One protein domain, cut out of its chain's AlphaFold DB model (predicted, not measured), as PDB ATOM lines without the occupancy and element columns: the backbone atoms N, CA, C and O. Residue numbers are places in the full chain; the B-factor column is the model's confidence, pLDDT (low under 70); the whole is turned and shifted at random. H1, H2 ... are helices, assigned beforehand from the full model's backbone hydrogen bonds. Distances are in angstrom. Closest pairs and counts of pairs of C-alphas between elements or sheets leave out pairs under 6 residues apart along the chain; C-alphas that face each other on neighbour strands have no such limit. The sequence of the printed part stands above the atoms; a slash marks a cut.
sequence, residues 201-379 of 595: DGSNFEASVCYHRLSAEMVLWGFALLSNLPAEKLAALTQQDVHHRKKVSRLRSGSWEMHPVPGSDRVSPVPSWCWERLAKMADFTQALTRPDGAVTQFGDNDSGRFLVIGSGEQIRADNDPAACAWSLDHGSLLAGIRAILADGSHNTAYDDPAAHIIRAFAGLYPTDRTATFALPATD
ATOM      1  N   ASP A 201     151.776 158.687 238.807       94.94
ATOM      2  CA  ASP A 201     152.990 158.956 239.586       94.94
ATOM      3  C   ASP A 201     153.137 158.054 240.827       94.94
ATOM      4  O   ASP A 201     154.072 158.223 241.602       94.94
ATOM      5  N   GLY A 202     152.231 157.089 241.004       96.81
ATOM      6  CA  GLY A 202     152.234 156.119 242.094       96.81
ATOM      7  C   GLY A 202     151.563 156.589 243.379       96.81
ATOM      8  O   GLY A 202     151.342 155.753 244.249       96.81
ATOM      9  N   SER A 203     151.214 157.871 243.515       97.31
ATOM     10  CA  SER A 203     150.528 158.374 244.709       97.31
ATOM     11  C   SER A 203     149.096 157.834 244.815       97.31
ATOM     12  O   SER A 203     148.429 157.615 243.805       97.31
ATOM     13  N   ASN A 204     148.615 157.592 246.034       97.00
ATOM     14  CA  ASN A 204     147.250 157.124 246.276       97.00
ATOM     15  C   ASN A 204     146.241 158.285 246.343       97.00
ATOM     16  O   ASN A 204     146.517 159.344 246.909       97.00
ATOM     17  N   PHE A 205     145.046 158.046 245.811       95.00
ATOM     18  CA  PHE A 205     143.972 159.030 245.681       95.00
ATOM     19  C   PHE A 205     143.217 159.388 246.981       95.00
ATOM     20  O   PHE A 205     142.254 160.151 246.956       95.00
ATOM     21  N   GLU A 206     143.565 158.810 248.136       95.44
ATOM     22  CA  GLU A 206     142.875 159.088 249.409       95.44
ATOM     23  C   GLU A 206     143.396 160.339 250.115       95.44
ATOM     24  O   GLU A 206     142.936 160.669 251.208       95.44
ATOM     25  N   ALA A 207     144.333 161.054 249.484       94.81
ATOM     26  CA  ALA A 207     144.915 162.283 250.003       94.81
ATOM     27  C   ALA A 207     145.555 162.125 251.400       94.81
ATOM     28  O   ALA A 207     145.626 163.094 252.154       94.81
ATOM     29  N   SER A 208     146.073 160.931 251.718       95.94
ATOM     30  CA  SER A 208     146.851 160.656 252.929       95.94
ATOM     31  C   SER A 208     148.073 159.783 252.638       95.94
ATOM     32  O   SER A 208     147.988 158.755 251.962       95.94
ATOM     33  N   VAL A 209     149.215 160.160 253.221       95.81
ATOM     34  CA  VAL A 209     150.476 159.408 253.095       95.81
ATOM     35  C   VAL A 209     150.399 158.055 253.814       95.81
ATOM     36  O   VAL A 209     150.947 157.060 253.341       95.81
ATOM     37  N   CYS A 210     149.693 157.975 254.941       93.62
ATOM     38  CA  CYS A 210     149.570 156.732 255.709       93.62
ATOM     39  C   CYS A 210     148.560 155.762 255.078       93.62
ATOM     40  O   CYS A 210     148.799 154.553 255.057       93.62
ATOM     41  N   TYR A 211     147.479 156.279 254.479       95.38
ATOM     42  CA  TYR A 211     146.556 155.458 253.686       95.38
ATOM     43  C   TYR A 211     147.183 154.992 252.367       95.38
ATOM     44  O   TYR A 211     146.927 153.862 251.948       95.38
ATOM     45  N   HIS A 212     148.092 155.778 251.769       97.06
ATOM     46  CA  HIS A 212     148.938 155.303 250.668       97.06
ATOM     47  C   HIS A 212     149.690 154.025 251.047       97.06
ATOM     48  O   HIS A 212     149.651 153.063 250.283       97.06
ATOM     49  N   ARG A 213     150.319 153.969 252.235       94.94
ATOM     50  CA  ARG A 213     151.000 152.744 252.693       94.94
ATOM     51  C   ARG A 213     150.043 151.573 252.782       94.94
ATOM     52  O   ARG A 213     150.338 150.526 252.221       94.94
ATOM     53  N   LEU A 214     148.927 151.738 253.486       95.31
ATOM     54  CA  LEU A 214     147.962 150.661 253.686       95.31
ATOM     55  C   LEU A 214     147.502 150.071 252.343       95.31
ATOM     56  O   LEU A 214     147.542 148.855 252.150       95.31
ATOM     57  N   SER A 215     147.123 150.927 251.395       97.88
ATOM     58  CA  SER A 215     146.681 150.493 250.072       97.88
ATOM     59  C   SER A 215     147.824 149.869 249.261       97.88
ATOM     60  O   SER A 215     147.630 148.829 248.632       97.88
ATOM     61  N   ALA A 216     149.032 150.442 249.299       98.06
ATOM     62  CA  ALA A 216     150.196 149.899 248.598       98.06
ATOM     63  C   ALA A 216     150.629 148.531 249.159       98.06
ATOM     64  O   ALA A 216     151.014 147.649 248.395       98.06
ATOM     65  N   GLU A 217     150.502 148.308 250.471       96.19
ATOM     66  CA  GLU A 217     150.713 146.996 251.091       96.19
ATOM     67  C   GLU A 217     149.723 145.960 250.562       96.19
ATOM     68  O   GLU A 217     150.123 144.847 250.231       96.19
ATOM     69  N   MET A 218     148.439 146.307 250.445       98.38
ATOM     70  CA  MET A 218     147.433 145.395 249.891       98.38
ATOM     71  C   MET A 218     147.762 145.003 248.447       98.38
ATOM     72  O   MET A 218     147.666 143.825 248.099       98.38
ATOM     73  N   VAL A 219     148.203 145.962 247.625       98.69
ATOM     74  CA  VAL A 219     148.664 145.691 246.254       98.69
ATOM     75  C   VAL A 219     149.885 144.775 246.264       98.69
ATOM     76  O   VAL A 219     149.879 143.752 245.583       98.69
ATOM     77  N   LEU A 220     150.899 145.090 247.076       97.88
ATOM     78  CA  LEU A 220     152.121 144.297 247.212       97.88
ATOM     79  C   LEU A 220     151.817 142.839 247.592       97.88
ATOM     80  O   LEU A 220     152.297 141.915 246.935       97.88
ATOM     81  N   TRP A 221     150.994 142.622 248.619       97.44
ATOM     82  CA  TRP A 221     150.609 141.286 249.075       97.44
ATOM     83  C   TRP A 221     149.752 140.538 248.058       97.44
ATOM     84  O   TRP A 221     149.961 139.344 247.837       97.44
ATOM     85  N   GLY A 222     148.814 141.232 247.410       98.00
ATOM     86  CA  GLY A 222     148.019 140.660 246.329       98.00
ATOM     87  C   GLY A 222     148.898 140.196 245.169       98.00
ATOM     88  O   GLY A 222     148.742 139.077 244.686       98.00
ATOM     89  N   PHE A 223     149.872 141.010 244.763       97.94
ATOM     90  CA  PHE A 223     150.802 140.673 243.687       97.94
ATOM     91  C   PHE A 223     151.727 139.522 244.071       97.94
ATOM     92  O   PHE A 223     151.864 138.588 243.286       97.94
ATOM     93  N   ALA A 224     152.277 139.526 245.289       95.62
ATOM     94  CA  ALA A 224     153.091 138.423 245.794       95.62
ATOM     95  C   ALA A 224     152.338 137.085 245.733       95.62
ATOM     96  O   ALA A 224     152.883 136.089 245.262       95.62
ATOM     97  N   LEU A 225     151.065 137.064 246.136       95.62
ATOM     98  CA  LEU A 225     150.238 135.861 246.068       95.62
ATOM     99  C   LEU A 225     149.960 135.424 244.617       95.62
ATOM    100  O   LEU A 225     149.983 134.230 244.313       95.62
ATOM    101  N   LEU A 226     149.722 136.375 243.708       96.44
ATOM    102  CA  LEU A 226     149.459 136.092 242.292       96.44
ATOM    103  C   LEU A 226     150.694 135.604 241.525       96.44
ATOM    104  O   LEU A 226     150.544 134.862 240.552       96.44
ATOM    105  N   SER A 227     151.900 135.970 241.962       94.62
ATOM    106  CA  SER A 227     153.163 135.532 241.357       94.62
ATOM    107  C   SER A 227     153.434 134.030 241.494       94.62
ATOM    108  O   SER A 227     154.236 133.481 240.737       94.62
ATOM    109  N   ASN A 228     152.781 133.349 242.439       91.69
ATOM    110  CA  ASN A 228     153.043 131.941 242.745       91.69
ATOM    111  C   ASN A 228     151.761 131.143 243.024       91.69
ATOM    112  O   ASN A 228     151.701 130.329 243.947       91.69
ATOM    113  N   LEU A 229     150.721 131.368 242.220       92.12
ATOM    114  CA  LEU A 229     149.505 130.566 242.320       92.12
ATOM    115  C   LEU A 229     149.786 129.081 242.013       92.12
ATOM    116  O   LEU A 229     150.492 128.773 241.047       92.12
ATOM    117  N   PRO A 230     149.170 128.138 242.754       91.00
ATOM    118  CA  PRO A 230     149.186 126.726 242.391       91.00
ATOM    119  C   PRO A 230     148.650 126.496 240.971       91.00
ATOM    120  O   PRO A 230     147.715 127.171 240.533       91.00
ATOM    121  N   ALA A 231     149.180 125.490 240.266       90.19
ATOM    122  CA  ALA A 231     148.814 125.201 238.873       90.19
ATOM    123  C   ALA A 231     147.296 125.022 238.666       90.19
ATOM    124  O   ALA A 231     146.742 125.467 237.663       90.19
ATOM    125  N   GLU A 232     146.605 124.422 239.638       90.44
ATOM    126  CA  GLU A 232     145.146 124.257 239.616       90.44
ATOM    127  C   GLU A 232     144.373 125.585 239.672       90.44
ATOM    128  O   GLU A 232     143.326 125.711 239.033       90.44
ATOM    129  N   LYS A 233     144.898 126.584 240.395       91.31
ATOM    130  CA  LYS A 233     144.321 127.930 240.518       91.31
ATOM    131  C   LYS A 233     144.603 128.748 239.269       91.31
ATOM    132  O   LYS A 233     143.705 129.409 238.757       91.31
ATOM    133  N   LEU A 234     145.812 128.629 238.724       89.62
ATOM    134  CA  LEU A 234     146.166 129.237 237.445       89.62
ATOM    135  C   LEU A 234     145.279 128.706 236.306       89.62
ATOM    136  O   LEU A 234     144.775 129.480 235.496       89.62
ATOM    137  N   ALA A 235     145.019 127.395 236.282       86.44
ATOM    138  CA  ALA A 235     144.126 126.777 235.304       86.44
ATOM    139  C   ALA A 235     142.678 127.292 235.413       86.44
ATOM    140  O   ALA A 235     141.993 127.412 234.400       86.44
ATOM    141  N   ALA A 236     142.212 127.631 236.621       84.94
ATOM    142  CA  ALA A 236     140.883 128.206 236.824       84.94
ATOM    143  C   ALA A 236     140.731 129.620 236.224       84.94
ATOM    144  O   ALA A 236     139.610 130.026 235.935       84.94
ATOM    145  N   LEU A 237     141.835 130.346 236.004       85.56
ATOM    146  CA  LEU A 237     141.849 131.680 235.384       85.56
ATOM    147  C   LEU A 237     141.996 131.647 233.851       85.56
ATOM    148  O   LEU A 237     141.649 132.611 233.172       85.56
ATOM    149  N   THR A 238     142.536 130.567 233.285       77.81
ATOM    150  CA  THR A 238     142.810 130.469 231.837       77.81
ATOM    151  C   THR A 238     141.735 129.714 231.058       77.81
ATOM    152  O   THR A 238     141.647 129.851 229.838       77.81
ATOM    153  N   GLN A 239     140.890 128.933 231.734       71.00
ATOM    154  CA  GLN A 239     139.818 128.163 231.100       71.00
ATOM    155  C   GLN A 239     138.597 129.044 230.779       71.00
ATOM    156  O   GLN A 239     137.950 129.575 231.675       71.00
ATOM    157  N   GLN A 240     138.236 129.141 229.493       56.97
ATOM    158  CA  GLN A 240     137.149 130.008 229.001       56.97
ATOM    159  C   GLN A 240     135.749 129.658 229.558       56.97
ATOM    160  O   GLN A 240     134.892 130.536 229.646       56.97
ATOM    161  N   ASP A 241     135.523 128.408 229.980       56.97
ATOM    162  CA  ASP A 241     134.195 127.884 230.343       56.97
ATOM    163  C   ASP A 241     133.806 128.019 231.829       56.97
ATOM    164  O   ASP A 241     132.651 127.773 232.191       56.97
ATOM    165  N   VAL A 242     134.714 128.444 232.715       53.22
ATOM    166  CA  VAL A 242     134.449 128.490 234.174       53.22
ATOM    167  C   VAL A 242     133.401 129.564 234.537       53.22
ATOM    168  O   VAL A 242     132.743 129.504 235.576       53.22
ATOM    169  N   HIS A 243     133.171 130.536 233.649       54.44
ATOM    170  CA  HIS A 243     132.481 131.794 233.962       54.44
ATOM    171  C   HIS A 243     131.002 131.856 233.544       54.44
ATOM    172  O   HIS A 243     130.340 132.875 233.765       54.44
ATOM    173  N   HIS A 244     130.435 130.776 232.992       51.97
ATOM    174  CA  HIS A 244     129.027 130.737 232.565       51.97
ATOM    175  C   HIS A 244     128.003 130.745 233.721       51.97
ATOM    176  O   HIS A 244     126.794 130.781 233.486       51.97
ATOM    177  N   ARG A 245     128.454 130.775 234.982       53.91
ATOM    178  CA  ARG A 245     127.612 130.815 236.189       53.91
ATOM    179  C   ARG A 245     128.014 132.010 237.058       53.91
ATOM    180  O   ARG A 245     128.786 131.862 237.998       53.91
ATOM    181  N   LYS A 246     127.517 133.211 236.739       58.69
ATOM    182  CA  LYS A 246     127.796 134.457 237.486       58.69
ATOM    183  C   LYS A 246     127.387 134.333 238.966       58.69
ATOM    184  O   LYS A 246     126.238 134.587 239.311       58.69
ATOM    185  N   LYS A 247     128.330 133.952 239.835       66.75
ATOM    186  CA  LYS A 247     128.155 133.879 241.301       66.75
ATOM    187  C   LYS A 247     128.583 135.154 242.031       66.75
ATOM    188  O   LYS A 247     128.232 135.332 243.193       66.75
ATOM    189  N   VAL A 248     129.299 136.046 241.344       77.44
ATOM    190  CA  VAL A 248     129.729 137.351 241.858       77.44
ATOM    191  C   VAL A 248     129.300 138.427 240.876       77.44
ATOM    192  O   VAL A 248     129.523 138.310 239.669       77.44
ATOM    193  N   SER A 249     128.660 139.477 241.380       79.88
ATOM    194  CA  SER A 249     128.316 140.647 240.574       79.88
ATOM    195  C   SER A 249     129.575 141.289 239.986       79.88
ATOM    196  O   SER A 249     130.592 141.351 240.664       79.88
ATOM    197  N   ARG A 250     129.491 141.832 238.764       86.00
ATOM    198  CA  ARG A 250     130.567 142.573 238.063       86.00
ATOM    199  C   ARG A 250     131.763 141.753 237.556       86.00
ATOM    200  O   ARG A 250     132.578 142.313 236.827       86.00
ATOM    201  N   LEU A 251     131.826 140.446 237.817       88.19
ATOM    202  CA  LEU A 251     132.780 139.573 237.129       88.19
ATOM    203  C   LEU A 251     132.491 139.563 235.618       88.19
ATOM    204  O   LEU A 251     131.375 139.243 235.187       88.19
ATOM    205  N   ARG A 252     133.490 139.944 234.820       84.94
ATOM    206  CA  ARG A 252     133.432 139.902 233.358       84.94
ATOM    207  C   ARG A 252     133.725 138.484 232.872       84.94
ATOM    208  O   ARG A 252     134.440 137.724 233.516       84.94
ATOM    209  N   SER A 253     133.146 138.131 231.730       77.00
ATOM    210  CA  SER A 253     133.492 136.894 231.027       77.00
ATOM    211  C   SER A 253     134.770 137.122 230.222       77.00
ATOM    212  O   SER A 253     134.870 138.131 229.526       77.00
ATOM    213  N   GLY A 254     135.721 136.198 230.302       71.75
ATOM    214  CA  GLY A 254     136.978 136.262 229.562       71.75
ATOM    215  C   GLY A 254     138.017 135.305 230.138       71.75
ATOM    216  O   GLY A 254     137.777 134.687 231.169       71.75
ATOM    217  N   SER A 255     139.151 135.185 229.453       72.69
ATOM    218  CA  SER A 255     140.365 134.545 229.969       72.69
ATOM    219  C   SER A 255     141.351 135.620 230.419       72.69
ATOM    220  O   SER A 255     141.442 136.665 229.774       72.69
ATOM    221  N   TRP A 256     142.118 135.353 231.475       83.56
ATOM    222  CA  TRP A 256     143.167 136.262 231.932       83.56
ATOM    223  C   TRP A 256     144.458 135.993 231.167       83.56
ATOM    224  O   TRP A 256     144.931 134.856 231.110       83.56
ATOM    225  N   GLU A 257     145.008 137.044 230.562       88.62
ATOM    226  CA  GLU A 257     146.338 136.993 229.966       88.62
ATOM    227  C   GLU A 257     147.387 136.819 231.068       88.62
ATOM    228  O   GLU A 257     147.247 137.346 232.172       88.62
ATOM    229  N   MET A 258     148.416 136.031 230.767       92.19
ATOM    230  CA  MET A 258     149.515 135.770 231.685       92.19
ATOM    231  C   MET A 258     150.724 136.592 231.267       92.19
ATOM    232  O   MET A 258     151.153 136.545 230.116       92.19
ATOM    233  N   HIS A 259     151.285 137.318 232.223       94.00
ATOM    234  CA  HIS A 259     152.396 138.234 232.035       94.00
ATOM    235  C   HIS A 259     153.605 137.788 232.866       94.00
ATOM    236  O   HIS A 259     153.423 137.165 233.919       94.00
ATOM    237  N   PRO A 260     154.838 138.103 232.432       91.44
ATOM    238  CA  PRO A 260     156.043 137.792 233.195       91.44
ATOM    239  C   PRO A 260     156.021 138.413 234.595       91.44
ATOM    240  O   PRO A 260     155.669 139.583 234.758       91.44
ATOM    241  N   VAL A 261     156.432 137.639 235.599       90.56
ATOM    242  CA  VAL A 261     156.698 138.152 236.947       90.56
ATOM    243  C   VAL A 261     158.113 138.748 236.972       90.56
ATOM    244  O   VAL A 261     159.054 138.043 236.589       90.56
ATOM    245  N   PRO A 262     158.296 140.002 237.430       86.88
ATOM    246  CA  PRO A 262     159.605 140.652 237.517       86.88
ATOM    247  C   PRO A 262     160.703 139.765 238.122       86.88
ATOM    248  O   PRO A 262     160.512 139.144 239.164       86.88
ATOM    249  N   GLY A 263     161.861 139.693 237.453       78.25
ATOM    250  CA  GLY A 263     163.037 138.968 237.955       78.25
ATOM    251  C   GLY A 263     162.891 137.442 238.046       78.25
ATOM    252  O   GLY A 263     163.635 136.813 238.798       78.25
ATOM    253  N   SER A 264     161.945 136.826 237.325       83.19
ATOM    254  CA  SER A 264     161.739 135.370 237.349       83.19
ATOM    255  C   SER A 264     161.234 134.798 236.020       83.19
ATOM    256  O   SER A 264     160.695 135.523 235.190       83.19
ATOM    257  N   ASP A 265     161.319 133.471 235.867       85.44
ATOM    258  CA  ASP A 265     160.741 132.730 234.731       85.44
ATOM    259  C   ASP A 265     159.239 132.414 234.914       85.44
ATOM    260  O   ASP A 265     158.647 131.642 234.155       85.44
ATOM    261  N   ARG A 266     158.606 132.958 235.963       88.06
ATOM    262  CA  ARG A 266     157.192 132.719 236.281       88.06
ATOM    263  C   ARG A 266     156.286 133.680 235.522       88.06
ATOM    264  O   ARG A 266     156.690 134.761 235.094       88.06
ATOM    265  N   VAL A 267     155.017 133.297 235.429       91.69
ATOM    266  CA  VAL A 267     153.951 134.139 234.883       91.69
ATOM    267  C   VAL A 267     152.826 134.318 235.896       91.69
ATOM    268  O   VAL A 267     152.584 133.444 236.727       91.69
ATOM    269  N   SER A 268     152.133 135.449 235.815       94.31
ATOM    270  CA  SER A 268     150.997 135.801 236.669       94.31
ATOM    271  C   SER A 268     149.932 136.543 235.860       94.31
ATOM    272  O   SER A 268     150.250 137.085 234.803       94.31
ATOM    273  N   PRO A 269     148.684 136.648 236.343       94.44
ATOM    274  CA  PRO A 269     147.657 137.442 235.671       94.44
ATOM    275  C   PRO A 269     147.807 138.963 235.898       94.44
ATOM    276  O   PRO A 269     146.872 139.710 235.620       94.44
ATOM    277  N   VAL A 270     148.935 139.432 236.452       96.06
ATOM    278  CA  VAL A 270     149.192 140.849 236.759       96.06
ATOM    279  C   VAL A 270     149.880 141.527 235.565       96.06
ATOM    280  O   VAL A 270     151.021 141.173 235.261       96.06
ATOM    281  N   PRO A 271     149.249 142.514 234.901       95.81
ATOM    282  CA  PRO A 271     149.839 143.207 233.753       95.81
ATOM    283  C   PRO A 271     151.152 143.936 234.068       95.81
ATOM    284  O   PRO A 271     151.339 144.447 235.168       95.81
ATOM    285  N   SER A 272     152.036 144.093 233.076       93.12
ATOM    286  CA  SER A 272     153.332 144.784 233.237       93.12
ATOM    287  C   SER A 272     153.215 146.201 233.821       93.12
ATOM    288  O   SER A 272     153.971 146.557 234.721       93.12
ATOM    289  N   TRP A 273     152.212 146.978 233.395       95.44
ATOM    290  CA  TRP A 273     151.994 148.347 233.883       95.44
ATOM    291  C   TRP A 273     151.632 148.406 235.379       95.44
ATOM    292  O   TRP A 273     151.895 149.408 236.043       95.44
ATOM    293  N   CYS A 274     151.049 147.339 235.937       97.81
ATOM    294  CA  CYS A 274     150.762 147.251 237.367       97.81
ATOM    295  C   CYS A 274     152.058 147.171 238.189       97.81
ATOM    296  O   CYS A 274     152.159 147.806 239.237       97.81
ATOM    297  N   TRP A 275     153.070 146.445 237.702       95.94
ATOM    298  CA  TRP A 275     154.391 146.376 238.338       95.94
ATOM    299  C   TRP A 275     155.121 147.722 238.277       95.94
ATOM    300  O   TRP A 275     155.713 148.149 239.267       95.94
ATOM    301  N   GLU A 276     155.012 148.436 237.153       94.44
ATOM    302  CA  GLU A 276     155.510 149.813 237.030       94.44
ATOM    303  C   GLU A 276     154.806 150.761 238.011       94.44
ATOM    304  O   GLU A 276     155.450 151.600 238.640       94.44
ATOM    305  N   ARG A 277     153.486 150.614 238.192       97.31
ATOM    306  CA  ARG A 277     152.726 151.393 239.179       97.31
ATOM    307  C   ARG A 277     153.203 151.105 240.602       97.31
ATOM    308  O   ARG A 277     153.399 152.051 241.356       97.31
ATOM    309  N   LEU A 278     153.438 149.835 240.949       97.44
ATOM    310  CA  LEU A 278     153.963 149.433 242.259       97.44
ATOM    311  C   LEU A 278     155.343 150.048 242.542       97.44
ATOM    312  O   LEU A 278     155.583 150.520 243.649       97.44
ATOM    313  N   ALA A 279     156.230 150.111 241.545       95.19
ATOM    314  CA  ALA A 279     157.520 150.788 241.689       95.19
ATOM    315  C   ALA A 279     157.356 152.278 242.026       95.19
ATOM    316  O   ALA A 279     157.965 152.778 242.967       95.19
ATOM    317  N   LYS A 280     156.441 152.970 241.340       95.94
ATOM    318  CA  LYS A 280     156.147 154.382 241.622       95.94
ATOM    319  C   LYS A 280     155.522 154.605 243.005       95.94
ATOM    320  O   LYS A 280     155.733 155.652 243.612       95.94
ATOM    321  N   MET A 281     154.798 153.621 243.553       97.94
ATOM    322  CA  MET A 281     154.343 153.677 244.953       97.94
ATOM    323  C   MET A 281     155.528 153.700 245.935       97.94
ATOM    324  O   MET A 281     155.435 154.340 246.990       97.94
ATOM    325  N   ALA A 282     156.635 153.022 245.603       95.38
ATOM    326  CA  ALA A 282     157.872 153.084 246.376       95.38
ATOM    327  C   ALA A 282     158.587 154.430 246.199       95.38
ATOM    328  O   ALA A 282     159.007 155.002 247.204       95.38
ATOM    329  N   ASP A 283     158.646 154.979 244.981       94.50
ATOM    330  CA  ASP A 283     159.217 156.312 244.726       94.50
ATOM    331  C   ASP A 283     158.498 157.394 245.547       94.50
ATOM    332  O   ASP A 283     159.141 158.173 246.256       94.50
ATOM    333  N   PHE A 284     157.159 157.389 245.533       97.06
ATOM    334  CA  PHE A 284     156.342 158.275 246.368       97.06
ATOM    335  C   PHE A 284     156.671 158.108 247.853       97.06
ATOM    336  O   PHE A 284     156.969 159.081 248.548       97.06
ATOM    337  N   THR A 285     156.670 156.867 248.349       96.06
ATOM    338  CA  THR A 285     156.952 156.583 249.762       96.06
ATOM    339  C   THR A 285     158.337 157.092 250.161       96.06
ATOM    340  O   THR A 285     158.462 157.797 251.158       96.06
ATOM    341  N   GLN A 286     159.367 156.807 249.359       94.69
ATOM    342  CA  GLN A 286     160.741 157.230 249.618       94.69
ATOM    343  C   GLN A 286     160.887 158.754 249.599       94.69
ATOM    344  O   GLN A 286     161.574 159.322 250.452       94.69
ATOM    345  N   ALA A 287     160.231 159.436 248.656       95.69
ATOM    346  CA  ALA A 287     160.241 160.889 248.597       95.69
ATOM    347  C   ALA A 287     159.600 161.511 249.847       95.69
ATOM    348  O   ALA A 287     160.121 162.506 250.354       95.69
ATOM    349  N   LEU A 288     158.534 160.913 250.388       96.31
ATOM    350  CA  LEU A 288     157.820 161.406 251.570       96.31
ATOM    351  C   LEU A 288     158.417 160.925 252.914       96.31
ATOM    352  O   LEU A 288     157.984 161.397 253.966       96.31
ATOM    353  N   THR A 289     159.435 160.055 252.907       93.88
ATOM    354  CA  THR A 289     160.204 159.663 254.104       93.88
ATOM    355  C   THR A 289     161.203 160.745 254.512       93.88
ATOM    356  O   THR A 289     162.193 160.992 253.824       93.88
ATOM    357  N   ARG A 290     160.986 161.377 255.657       92.88
ATOM    358  CA  ARG A 290     161.855 162.400 256.248       92.88
ATOM    359  C   ARG A 290     163.237 161.828 256.627       92.88
ATOM    360  O   ARG A 290     163.414 160.611 256.679       92.88
ATOM    361  N   PRO A 291     164.244 162.680 256.899       90.69
ATOM    362  CA  PRO A 291     165.591 162.225 257.264       90.69
ATOM    363  C   PRO A 291     165.669 161.369 258.538       90.69
ATOM    364  O   PRO A 291     166.591 160.571 258.670       90.69
ATOM    365  N   ASP A 292     164.709 161.515 259.456       85.44
ATOM    366  CA  ASP A 292     164.579 160.700 260.673       85.44
ATOM    367  C   ASP A 292     163.990 159.295 260.413       85.44
ATOM    368  O   ASP A 292     163.903 158.485 261.333       85.44
ATOM    369  N   GLY A 293     163.605 158.989 259.168       85.50
ATOM    370  CA  GLY A 293     163.006 157.715 258.768       85.50
ATOM    371  C   GLY A 293     161.480 157.662 258.895       85.50
ATOM    372  O   GLY A 293     160.881 156.711 258.399       85.50
ATOM    373  N   ALA A 294     160.839 158.667 259.502       87.19
ATOM    374  CA  ALA A 294     159.382 158.771 259.563       87.19
ATOM    375  C   ALA A 294     158.827 159.404 258.280       87.19
ATOM    376  O   ALA A 294     159.486 160.222 257.642       87.19
ATOM    377  N   VAL A 295     157.603 159.076 257.877       92.25
ATOM    378  CA  VAL A 295     156.945 159.791 256.771       92.25
ATOM    379  C   VAL A 295     156.307 161.108 257.211       92.25
ATOM    380  O   VAL A 295     155.931 161.282 258.369       92.25
ATOM    381  N   THR A 296     156.164 162.023 256.254       94.38
ATOM    382  CA  THR A 296     155.298 163.209 256.366       94.38
ATOM    383  C   THR A 296     153.848 162.799 256.649       94.38
ATOM    384  O   THR A 296     153.348 161.844 256.052       94.38
ATOM    385  N   GLN A 297     153.152 163.532 257.518       92.88
ATOM    386  CA  GLN A 297     151.805 163.208 258.005       92.88
ATOM    387  C   GLN A 297     150.686 164.019 257.339       92.88
ATOM    388  O   GLN A 297     149.752 164.445 258.007       92.88
ATOM    389  N   PHE A 298     150.740 164.231 256.021       95.81
ATOM    390  CA  PHE A 298     149.599 164.836 255.326       95.81
ATOM    391  C   PHE A 298     148.376 163.910 255.357       95.81
ATOM    392  O   PHE A 298     148.484 162.723 255.019       95.81
ATOM    393  N   GLY A 299     147.222 164.483 255.709       94.75
ATOM    394  CA  GLY A 299     145.967 163.770 255.928       94.75
ATOM    395  C   GLY A 299     145.933 162.909 257.200       94.75
ATOM    396  O   GLY A 299     146.719 163.056 258.131       94.75
ATOM    397  N   ASP A 300     144.978 161.982 257.254       93.44
ATOM    398  CA  ASP A 300     144.828 161.064 258.376       93.44
ATOM    399  C   ASP A 300     145.985 160.057 258.436       93.44
ATOM    400  O   ASP A 300     146.342 159.429 257.439       93.44
ATOM    401  N   ASN A 301     146.487 159.803 259.636       88.75
ATOM    402  CA  ASN A 301     147.365 158.693 259.952       88.75
ATOM    403  C   ASN A 301     146.565 157.566 260.608       88.75
ATOM    404  O   ASN A 301     146.283 157.582 261.812       88.75
ATOM    405  N   ASP A 302     146.203 156.579 259.789       75.12
ATOM    406  CA  ASP A 302     145.738 155.291 260.273       75.12
ATOM    407  C   ASP A 302     146.939 154.367 260.518       75.12
ATOM    408  O   ASP A 302     147.683 154.026 259.598       75.12
ATOM    409  N   SER A 303     147.085 153.896 261.757       71.19
ATOM    410  CA  SER A 303     147.980 152.790 262.111       71.19
ATOM    411  C   SER A 303     147.598 151.469 261.430       71.19
ATOM    412  O   SER A 303     148.293 150.475 261.614       71.19
ATOM    413  N   GLY A 304     146.506 151.442 260.661       78.44
ATOM    414  CA  GLY A 304     146.025 150.322 259.873       78.44
ATOM    415  C   GLY A 304     147.079 149.755 258.925       78.44
ATOM    416  O   GLY A 304     147.809 150.480 258.251       78.44
ATOM    417  N   ARG A 305     147.125 148.424 258.874       87.38
ATOM    418  CA  ARG A 305     148.067 147.607 258.095       87.38
ATOM    419  C   ARG A 305     147.330 146.456 257.454       87.38
ATOM    420  O   ARG A 305     146.297 146.025 257.970       87.38
ATOM    421  N   PHE A 306     147.884 145.898 256.388       93.06
ATOM    422  CA  PHE A 306     147.366 144.624 255.898       93.06
ATOM    423  C   PHE A 306     147.923 143.445 256.716       93.06
ATOM    424  O   PHE A 306     147.156 142.673 257.294       93.06
ATOM    425  N   LEU A 307     149.252 143.369 256.845       89.88
ATOM    426  CA  LEU A 307     150.013 142.380 257.624       89.88
ATOM    427  C   LEU A 307     151.158 143.097 258.365       89.88
ATOM    428  O   LEU A 307     151.761 144.005 257.798       89.88
ATOM    429  N   VAL A 308     151.477 142.689 259.600       86.38
ATOM    430  CA  VAL A 308     152.498 143.339 260.455       86.38
ATOM    431  C   VAL A 308     153.646 142.369 260.753       86.38
ATOM    432  O   VAL A 308     153.579 141.584 261.698       86.38
ATOM    433  N   ILE A 309     154.677 142.369 259.900       76.00
ATOM    434  CA  ILE A 309     155.757 141.359 259.918       76.00
ATOM    435  C   ILE A 309     157.158 141.907 259.565       76.00
ATOM    436  O   ILE A 309     158.045 141.112 259.277       76.00
ATOM    437  N   GLY A 310     157.371 143.230 259.543       66.31
ATOM    438  CA  GLY A 310     158.637 143.865 259.127       66.31
ATOM    439  C   GLY A 310     159.540 144.357 260.271       66.31
ATOM    440  O   GLY A 310     159.109 144.446 261.422       66.31
ATOM    441  N   SER A 311     160.813 144.670 259.972       58.09
ATOM    442  CA  SER A 311     161.830 145.020 260.989       58.09
ATOM    443  C   SER A 311     161.804 146.478 261.447       58.09
ATOM    444  O   SER A 311     162.209 146.755 262.579       58.09
ATOM    445  N   GLY A 312     161.327 147.412 260.616       53.78
ATOM    446  CA  GLY A 312     161.287 148.844 260.954       53.78
ATOM    447  C   GLY A 312     160.416 149.167 262.170       53.78
ATOM    448  O   GLY A 312     160.678 150.113 262.905       53.78
ATOM    449  N   GLU A 313     159.429 148.318 262.438       51.25
ATOM    450  CA  GLU A 313     158.332 148.634 263.349       51.25
ATOM    451  C   GLU A 313     158.576 148.080 264.753       51.25
ATOM    452  O   GLU A 313     158.421 148.800 265.726       51.25
ATOM    453  N   GLN A 314     159.040 146.835 264.885       48.66
ATOM    454  CA  GLN A 314     159.216 146.188 266.195       48.66
ATOM    455  C   GLN A 314     160.619 146.375 266.783       48.66
ATOM    456  O   GLN A 314     160.780 146.453 268.000       48.66
ATOM    457  N   ILE A 315     161.644 146.466 265.930       42.41
ATOM    458  CA  ILE A 315     163.049 146.433 266.366       42.41
ATOM    459  C   ILE A 315     163.555 147.830 266.754       42.41
ATOM    460  O   ILE A 315     164.404 147.948 267.630       42.41
ATOM    461  N   ARG A 316     163.019 148.904 266.154       45.69
ATOM    462  CA  ARG A 316     163.481 150.282 266.424       45.69
ATOM    463  C   ARG A 316     162.903 150.906 267.692       45.69
ATOM    464  O   ARG A 316     163.340 151.983 268.083       45.69
ATOM    465  N   ALA A 317     161.920 150.259 268.308       42.75
ATOM    466  CA  ALA A 317     161.203 150.805 269.449       42.75
ATOM    467  C   ALA A 317     161.619 150.207 270.798       42.75
ATOM    468  O   ALA A 317     160.991 150.559 271.781       42.75
ATOM    469  N   ASP A 318     162.591 149.287 270.885       48.69
ATOM    470  CA  ASP A 318     162.919 148.570 272.139       48.69
ATOM    471  C   ASP A 318     161.686 147.936 272.838       48.69
ATOM    472  O   ASP A 318     161.668 147.747 274.054       48.69
ATOM    473  N   ASN A 319     160.633 147.596 272.077       47.22
ATOM    474  CA  ASN A 319     159.305 147.237 272.602       47.22
ATOM    475  C   ASN A 319     158.680 148.295 273.537       47.22
ATOM    476  O   ASN A 319     157.903 147.941 274.423       47.22
ATOM    477  N   ASP A 320     158.983 149.578 273.348       48.22
ATOM    478  CA  ASP A 320     158.275 150.694 273.963       48.22
ATOM    479  C   ASP A 320     157.019 151.027 273.133       48.22
ATOM    480  O   ASP A 320     157.119 151.690 272.095       48.22
ATOM    481  N   PRO A 321     155.813 150.603 273.559       44.97
ATOM    482  CA  PRO A 321     154.568 150.973 272.889       44.97
ATOM    483  C   PRO A 321     154.278 152.486 272.925       44.97
ATOM    484  O   PRO A 321     153.345 152.927 272.257       44.97
ATOM    485  N   ALA A 322     155.039 153.289 273.683       44.12
ATOM    486  CA  ALA A 322     154.971 154.749 273.654       44.12
ATOM    487  C   ALA A 322     155.863 155.387 272.568       44.12
ATOM    488  O   ALA A 322     155.741 156.589 272.311       44.12
ATOM    489  N   ALA A 323     156.733 154.620 271.899       51.25
ATOM    490  CA  ALA A 323     157.577 155.140 270.831       51.25
ATOM    491  C   ALA A 323     156.731 155.498 269.594       51.25
ATOM    492  O   ALA A 323     156.141 154.643 268.936       51.25
ATOM    493  N   CYS A 324     156.725 156.783 269.227       48.38
ATOM    494  CA  CYS A 324     155.982 157.348 268.089       48.38
ATOM    495  C   CYS A 324     156.275 156.715 266.709       48.38
ATOM    496  O   CYS A 324     155.591 157.044 265.743       48.38
ATOM    497  N   ALA A 325     157.292 155.856 266.588       55.28
ATOM    498  CA  ALA A 325     157.878 155.432 265.316       55.28
ATOM    499  C   ALA A 325     157.109 154.326 264.561       55.28
ATOM    500  O   ALA A 325     157.365 154.125 263.378       55.28
ATOM    501  N   TRP A 326     156.162 153.620 265.188       66.19
ATOM    502  CA  TRP A 326     155.583 152.391 264.608       66.19
ATOM    503  C   TRP A 326     154.732 152.591 263.345       66.19
ATOM    504  O   TRP A 326     154.796 151.810 262.402       66.19
ATOM    505  N   SER A 327     153.879 153.608 263.320       76.69
ATOM    506  CA  SER A 327     152.933 153.859 262.219       76.69
ATOM    507  C   SER A 327     153.535 154.682 261.083       76.69
ATOM    508  O   SER A 327     153.016 154.626 259.973       76.69
ATOM    509  N   LEU A 328     154.611 155.423 261.362       86.69
ATOM    510  CA  LEU A 328     155.252 156.350 260.430       86.69
ATOM    511  C   LEU A 328     156.474 155.767 259.722       86.69
ATOM    512  O   LEU A 328     156.965 156.375 258.772       86.69
ATOM    513  N   ASP A 329     156.965 154.608 260.156       85.69
ATOM    514  CA  ASP A 329     157.980 153.868 259.417       85.69
ATOM    515  C   ASP A 329     157.318 153.078 258.280       85.69
ATOM    516  O   ASP A 329     156.493 152.187 258.492       85.69
ATOM    517  N   HIS A 330     157.653 153.443 257.044       89.62
ATOM    518  CA  HIS A 330     157.185 152.770 255.830       89.62
ATOM    519  C   HIS A 330     158.298 151.920 255.182       89.62
ATOM    520  O   HIS A 330     158.178 151.478 254.037       89.62
ATOM    521  N   GLY A 331     159.400 151.683 255.896       86.38
ATOM    522  CA  GLY A 331     160.581 150.978 255.411       86.38
ATOM    523  C   GLY A 331     160.293 149.543 254.981       86.38
ATOM    524  O   GLY A 331     160.795 149.115 253.943       86.38
ATOM    525  N   SER A 332     159.428 148.825 255.700       86.75
ATOM    526  CA  SER A 332     159.068 147.448 255.342       86.75
ATOM    527  C   SER A 332     158.237 147.364 254.055       86.75
ATOM    528  O   SER A 332     158.401 146.415 253.288       86.75
ATOM    529  N   LEU A 333     157.425 148.388 253.745       91.56
ATOM    530  CA  LEU A 333     156.767 148.510 252.437       91.56
ATOM    531  C   LEU A 333     157.809 148.689 251.323       91.56
ATOM    532  O   LEU A 333     157.774 147.965 250.329       91.56
ATOM    533  N   LEU A 334     158.763 149.612 251.499       90.50
ATOM    534  CA  LEU A 334     159.839 149.846 250.527       90.50
ATOM    535  C   LEU A 334     160.687 148.589 250.298       90.50
ATOM    536  O   LEU A 334     160.984 148.243 249.155       90.50
ATOM    537  N   ALA A 335     161.060 147.901 251.378       87.50
ATOM    538  CA  ALA A 335     161.820 146.662 251.318       87.50
ATOM    539  C   ALA A 335     161.047 145.575 250.556       87.50
ATOM    540  O   ALA A 335     161.590 144.966 249.637       87.50
ATOM    541  N   GLY A 336     159.760 145.390 250.868       90.94
ATOM    542  CA  GLY A 336     158.893 144.430 250.188       90.94
ATOM    543  C   GLY A 336     158.726 144.707 248.690       90.94
ATOM    544  O   GLY A 336     158.888 143.787 247.886       90.94
ATOM    545  N   ILE A 337     158.473 145.964 248.297       92.88
ATOM    546  CA  ILE A 337     158.349 146.353 246.880       92.88
ATOM    547  C   ILE A 337     159.661 146.100 246.127       92.88
ATOM    548  O   ILE A 337     159.659 145.465 245.072       92.88
ATOM    549  N   ARG A 338     160.799 146.544 246.670       88.38
ATOM    550  CA  ARG A 338     162.110 146.324 246.033       88.38
ATOM    551  C   ARG A 338     162.428 144.839 245.888       88.38
ATOM    552  O   ARG A 338     162.941 144.413 244.855       88.38
ATOM    553  N   ALA A 339     162.076 144.045 246.896       86.06
ATOM    554  CA  ALA A 339     162.331 142.615 246.914       86.06
ATOM    555  C   ALA A 339     161.499 141.838 245.881       86.06
ATOM    556  O   ALA A 339     162.041 140.926 245.257       86.06
ATOM    557  N   ILE A 340     160.218 142.183 245.675       89.25
ATOM    558  CA  ILE A 340     159.387 141.526 244.648       89.25
ATOM    559  C   ILE A 340     159.744 141.977 243.230       89.25
ATOM    560  O   ILE A 340     159.655 141.183 242.301       89.25
ATOM    561  N   LEU A 341     160.191 143.224 243.058       88.31
ATOM    562  CA  LEU A 341     160.631 143.741 241.761       88.31
ATOM    563  C   LEU A 341     162.056 143.300 241.388       88.31
ATOM    564  O   LEU A 341     162.523 143.639 240.307       88.31
ATOM    565  N   ALA A 342     162.755 142.552 242.249       75.31
ATOM    566  CA  ALA A 342     164.165 142.196 242.062       75.31
ATOM    567  C   ALA A 342     165.059 143.425 241.789       75.31
ATOM    568  O   ALA A 342     165.996 143.382 240.986       75.31
ATOM    569  N   ASP A 343     164.759 144.541 242.456       66.94
ATOM    570  CA  ASP A 343     165.559 145.754 242.364       66.94
ATOM    571  C   ASP A 343     166.861 145.565 243.163       66.94
ATOM    572  O   ASP A 343     166.868 145.420 244.390       66.94
ATOM    573  N   GLY A 344     167.983 145.487 242.444       54.09
ATOM    574  CA  GLY A 344     169.324 145.312 243.005       54.09
ATOM    575  C   GLY A 344     170.016 146.620 243.401       54.09
ATOM    576  O   GLY A 344     171.140 146.571 243.901       54.09
ATOM    577  N   SER A 345     169.387 147.780 243.178       53.12
ATOM    578  CA  SER A 345     169.994 149.101 243.411       53.12
ATOM    579  C   SER A 345     170.290 149.399 244.890       53.12
ATOM    580  O   SER A 345     171.157 150.217 245.200       53.12
ATOM    581  N   HIS A 346     169.634 148.692 245.816       51.84
ATOM    582  CA  HIS A 346     169.777 148.890 247.256       51.84
ATOM    583  C   HIS A 346     169.973 147.554 247.989       51.84
ATOM    584  O   HIS A 346     169.016 146.903 248.402       51.84
ATOM    585  N   ASN A 347     171.234 147.154 248.190       45.75
ATOM    586  CA  ASN A 347     171.609 145.863 248.792       45.75
ATOM    587  C   ASN A 347     171.037 145.632 250.213       45.75
ATOM    588  O   ASN A 347     170.894 144.483 250.614       45.75
ATOM    589  N   THR A 348     170.677 146.692 250.950       49.09
ATOM    590  CA  THR A 348     170.093 146.629 252.308       49.09
ATOM    591  C   THR A 348     168.583 146.363 252.332       49.09
ATOM    592  O   THR A 348     168.027 146.087 253.390       49.09
ATOM    593  N   ALA A 349     167.891 146.418 251.184       50.53
ATOM    594  CA  ALA A 349     166.453 146.128 251.103       50.53
ATOM    595  C   ALA A 349     166.120 144.645 251.366       50.53
ATOM    596  O   ALA A 349     164.967 144.308 251.618       50.53
ATOM    597  N   TYR A 350     167.125 143.765 251.322       56.47
ATOM    598  CA  TYR A 350     166.976 142.324 251.522       56.47
ATOM    599  C   TYR A 350     167.102 141.875 252.981       56.47
ATOM    600  O   TYR A 350     166.965 140.682 253.214       56.47
ATOM    601  N   ASP A 351     167.335 142.786 253.933       67.25
ATOM    602  CA  ASP A 351     167.524 142.439 255.352       67.25
ATOM    603  C   ASP A 351     166.233 142.593 256.193       67.25
ATOM    604  O   ASP A 351     166.218 142.276 257.383       67.25
ATOM    605  N   ASP A 352     165.131 143.083 255.604       79.94
ATOM    606  CA  ASP A 352     163.832 143.202 256.287       79.94
ATOM    607  C   ASP A 352     163.039 141.873 256.213       79.94
ATOM    608  O   ASP A 352     162.857 141.326 255.118       79.94
ATOM    609  N   PRO A 353     162.506 141.341 257.330       80.19
ATOM    610  CA  PRO A 353     161.679 140.134 257.329       80.19
ATOM    611  C   PRO A 353     160.474 140.192 256.376       80.19
ATOM    612  O   PRO A 353     160.141 139.180 255.756       80.19
ATOM    613  N   ALA A 354     159.856 141.361 256.177       82.50
ATOM    614  CA  ALA A 354     158.765 141.525 255.220       82.50
ATOM    615  C   ALA A 354     159.231 141.251 253.781       82.50
ATOM    616  O   ALA A 354     158.526 140.573 253.032       82.50
ATOM    617  N   ALA A 355     160.435 141.694 253.405       86.56
ATOM    618  CA  ALA A 355     161.021 141.414 252.092       86.56
ATOM    619  C   ALA A 355     161.235 139.909 251.870       86.56
ATOM    620  O   ALA A 355     160.917 139.382 250.800       86.56
ATOM    621  N   HIS A 356     161.717 139.200 252.895       84.69
ATOM    622  CA  HIS A 356     161.868 137.747 252.854       84.69
ATOM    623  C   HIS A 356     160.525 137.032 252.672       84.69
ATOM    624  O   HIS A 356     160.390 136.169 251.806       84.69
ATOM    625  N   ILE A 357     159.509 137.401 253.451       87.06
ATOM    626  CA  ILE A 357     158.206 136.729 253.396       87.06
ATOM    627  C   ILE A 357     157.508 137.024 252.063       87.06
ATOM    628  O   ILE A 357     157.012 136.096 251.426       87.06
ATOM    629  N   ILE A 358     157.550 138.266 251.574       91.06
ATOM    630  CA  ILE A 358     157.013 138.632 250.254       91.06
ATOM    631  C   ILE A 358     157.642 137.792 249.140       91.06
ATOM    632  O   ILE A 358     156.927 137.241 248.304       91.06
ATOM    633  N   ARG A 359     158.969 137.629 249.140       88.69
ATOM    634  CA  ARG A 359     159.658 136.804 248.137       88.69
ATOM    635  C   ARG A 359     159.313 135.322 248.246       88.69
ATOM    636  O   ARG A 359     159.244 134.646 247.219       88.69
ATOM    637  N   ALA A 360     159.095 134.814 249.458       87.62
ATOM    638  CA  ALA A 360     158.645 133.441 249.673       87.62
ATOM    639  C   ALA A 360     157.242 133.226 249.095       87.62
ATOM    640  O   ALA A 360     157.046 132.293 248.314       87.62
ATOM    641  N   PHE A 361     156.312 134.140 249.379       88.88
ATOM    642  CA  PHE A 361     154.975 134.136 248.784       88.88
ATOM    643  C   PHE A 361     155.038 134.213 247.258       88.88
ATOM    644  O   PHE A 361     154.404 133.403 246.593       88.88
ATOM    645  N   ALA A 362     155.882 135.086 246.704       90.44
ATOM    646  CA  ALA A 362     156.065 135.240 245.263       90.44
ATOM    647  C   ALA A 362     156.821 134.081 244.582       90.44
ATOM    648  O   ALA A 362     156.978 134.082 243.361       90.44
ATOM    649  N   GLY A 363     157.277 133.069 245.332       87.12
ATOM    650  CA  GLY A 363     157.981 131.914 244.772       87.12
ATOM    651  C   GLY A 363     159.351 132.262 244.181       87.12
ATOM    652  O   GLY A 363     159.794 131.595 243.242       87.12
ATOM    653  N   LEU A 364     160.002 133.297 244.723       82.38
ATOM    654  CA  LEU A 364     161.278 133.865 244.268       82.38
ATOM    655  C   LEU A 364     162.492 133.335 245.064       82.38
ATOM    656  O   LEU A 364     163.542 133.983 245.106       82.38
ATOM    657  N   TYR A 365     162.354 132.180 245.728       72.69
ATOM    658  CA  TYR A 365     163.425 131.490 246.460       72.69
ATOM    659  C   TYR A 365     163.759 130.117 245.859       72.69
ATOM    660  O   TYR A 365     162.835 129.372 245.532       72.69
ATOM    661  N   PRO A 366     165.043 129.709 245.850       57.88
ATOM    662  CA  PRO A 366     166.250 130.527 245.772       57.88
ATOM    663  C   PRO A 366     166.572 130.747 244.288       57.88
ATOM    664  O   PRO A 366     167.095 129.849 243.638       57.88
ATOM    665  N   THR A 367     166.236 131.900 243.715       50.72
ATOM    666  CA  THR A 367     166.589 132.172 242.313       50.72
ATOM    667  C   THR A 367     167.785 133.114 242.240       50.72
ATOM    668  O   THR A 367     167.846 134.128 242.939       50.72
ATOM    669  N   ASP A 368     168.772 132.700 241.444       46.06
ATOM    670  CA  ASP A 368     170.044 133.373 241.187       46.06
ATOM    671  C   ASP A 368     169.847 134.865 240.865       46.06
ATOM    672  O   ASP A 368     168.960 135.243 240.100       46.06
ATOM    673  N   ARG A 369     170.683 135.723 241.463       50.97
ATOM    674  CA  ARG A 369     170.589 137.197 241.423       50.97
ATOM    675  C   ARG A 369     171.044 137.799 240.080       50.97
ATOM    676  O   ARG A 369     171.901 138.679 240.071       50.97
ATOM    677  N   THR A 370     170.543 137.322 238.943       44.03
ATOM    678  CA  THR A 370     171.024 137.785 237.623       44.03
ATOM    679  C   THR A 370     169.996 138.571 236.814       44.03
ATOM    680  O   THR A 370     170.400 139.364 235.966       44.03
ATOM    681  N   ALA A 371     168.696 138.429 237.088       47.03
ATOM    682  CA  ALA A 371     167.643 139.156 236.379       47.03
ATOM    683  C   ALA A 371     167.151 140.359 237.200       47.03
ATOM    684  O   ALA A 371     166.452 140.193 238.197       47.03
ATOM    685  N   THR A 372     167.504 141.573 236.778       53.09
ATOM    686  CA  THR A 372     166.939 142.814 237.321       53.09
ATOM    687  C   THR A 372     165.712 143.222 236.514       53.09
ATOM    688  O   THR A 372     165.717 143.174 235.281       53.09
ATOM    689  N   PHE A 373     164.644 143.641 237.194       52.16
ATOM    690  CA  PHE A 373     163.543 144.313 236.516       52.16
ATOM    691  C   PHE A 373     164.014 145.708 236.106       52.16
ATOM    692  O   PHE A 373     164.205 146.590 236.943       52.16
ATOM    693  N   ALA A 374     164.249 145.897 234.811       49.41
ATOM    694  CA  ALA A 374     164.535 147.213 234.271       49.41
ATOM    695  C   ALA A 374     163.228 148.006 234.239       49.41
ATOM    696  O   ALA A 374     162.413 147.840 233.330       49.41
ATOM    697  N   LEU A 375     163.031 148.866 235.239       54.31
ATOM    698  CA  LEU A 375     162.041 149.926 235.117       54.31
ATOM    699  C   LEU A 375     162.381 150.749 233.866       54.31
ATOM    700  O   LEU A 375     163.568 150.989 233.604       54.31
ATOM    701  N   PRO A 376     161.381 151.199 233.085       44.78
ATOM    702  CA  PRO A 376     161.617 152.255 232.112       44.78
ATOM    703  C   PRO A 376     162.357 153.379 232.835       44.78
ATOM    704  O   PRO A 376     161.987 153.688 233.969       44.78
ATOM    705  N   ALA A 377     163.404 153.942 232.223       42.16
ATOM    706  CA  ALA A 377     164.166 155.024 232.837       42.16
ATOM    707  C   ALA A 377     163.184 156.089 233.340       42.16
ATOM    708  O   ALA A 377     162.548 156.785 232.548       42.16
ATOM    709  N   THR A 378     163.017 156.167 234.660       43.94
ATOM    710  CA  THR A 378     162.375 157.316 235.269       43.94
ATOM    711  C   THR A 378     163.297 158.484 234.972       43.94
ATOM    712  O   THR A 378     164.525 158.329 234.978       43.94
ATOM    713  N   ASP A 379     162.715 159.635 234.644       40.09
ATOM    714  CA  ASP A 379     163.437 160.891 234.454       40.09
ATOM    715  C   ASP A 379     163.997 161.320 235.827       40.09
ATOM    716  O   ASP A 379     163.487 162.184 236.532       40.09
TER     717      ASP A 379
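What this domain is: This is residues 201 to 379 of the 595 residues of the protein "Hepar_II_III_N domain-containing protein" of Hydrogenophaga sp. Root209 (UniProt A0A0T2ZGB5). Little regular structure is here: long loops surround a small core, the up-and-down bundle of H1, H3 and H5, each running against the one before, with H7 packed on H1 and H5. H2 and the loop at His 244 lie at one end, H4 and the loop at Asp 318 at the other. The printed part has 179 residues, seven named helices, H1 to H7, and no named strand; it is all helix, with under half of the residues in named elements, and compact, with a radius of gyration of the C-alphas of 17.6 A and spans of 54 by 40 by 36 A.

Where its parts are: Find C-alpha 209 at (150.476, 159.408, 253.095); H1 runs 25.7 A to 226. Next come H2, 231 to 238; H3, 272 to 288, 25.2 A; H4, 311 to 314; H5, 331 to 340; H6, 347 to 351; and H7, 353 to 361, ending at (154.975, 134.136, 248.784).

How they stand to each other: Look first at the hub, H5: it touches H7, closest C-alphas Gly 336 and Ala 355, 4.2 A, and H3, Ala 282 and Leu 334, 5.6 A, opposite ways at a shallow tilt of 25 degrees. H2 touches no helix. Every O i to N i+4 pair is within hydrogen-bond range in H1, H2, H3, H5 and H7; H6 has 0 of 1, and 1 of 2 O i to N i+3 pairs; H4 is too short for an i+4 pair.

The domain as a whole: The C-alphas of His 244 and Asp 318, the farthest apart, are 55.1 A apart. The printed part has no cut; the links H2 to H3, H3 to H4 and H4 to H5 are long. Look for pLDDT under 70 at residues 240 to 247, 310 to 326, 343 to 351 and 366 to 379.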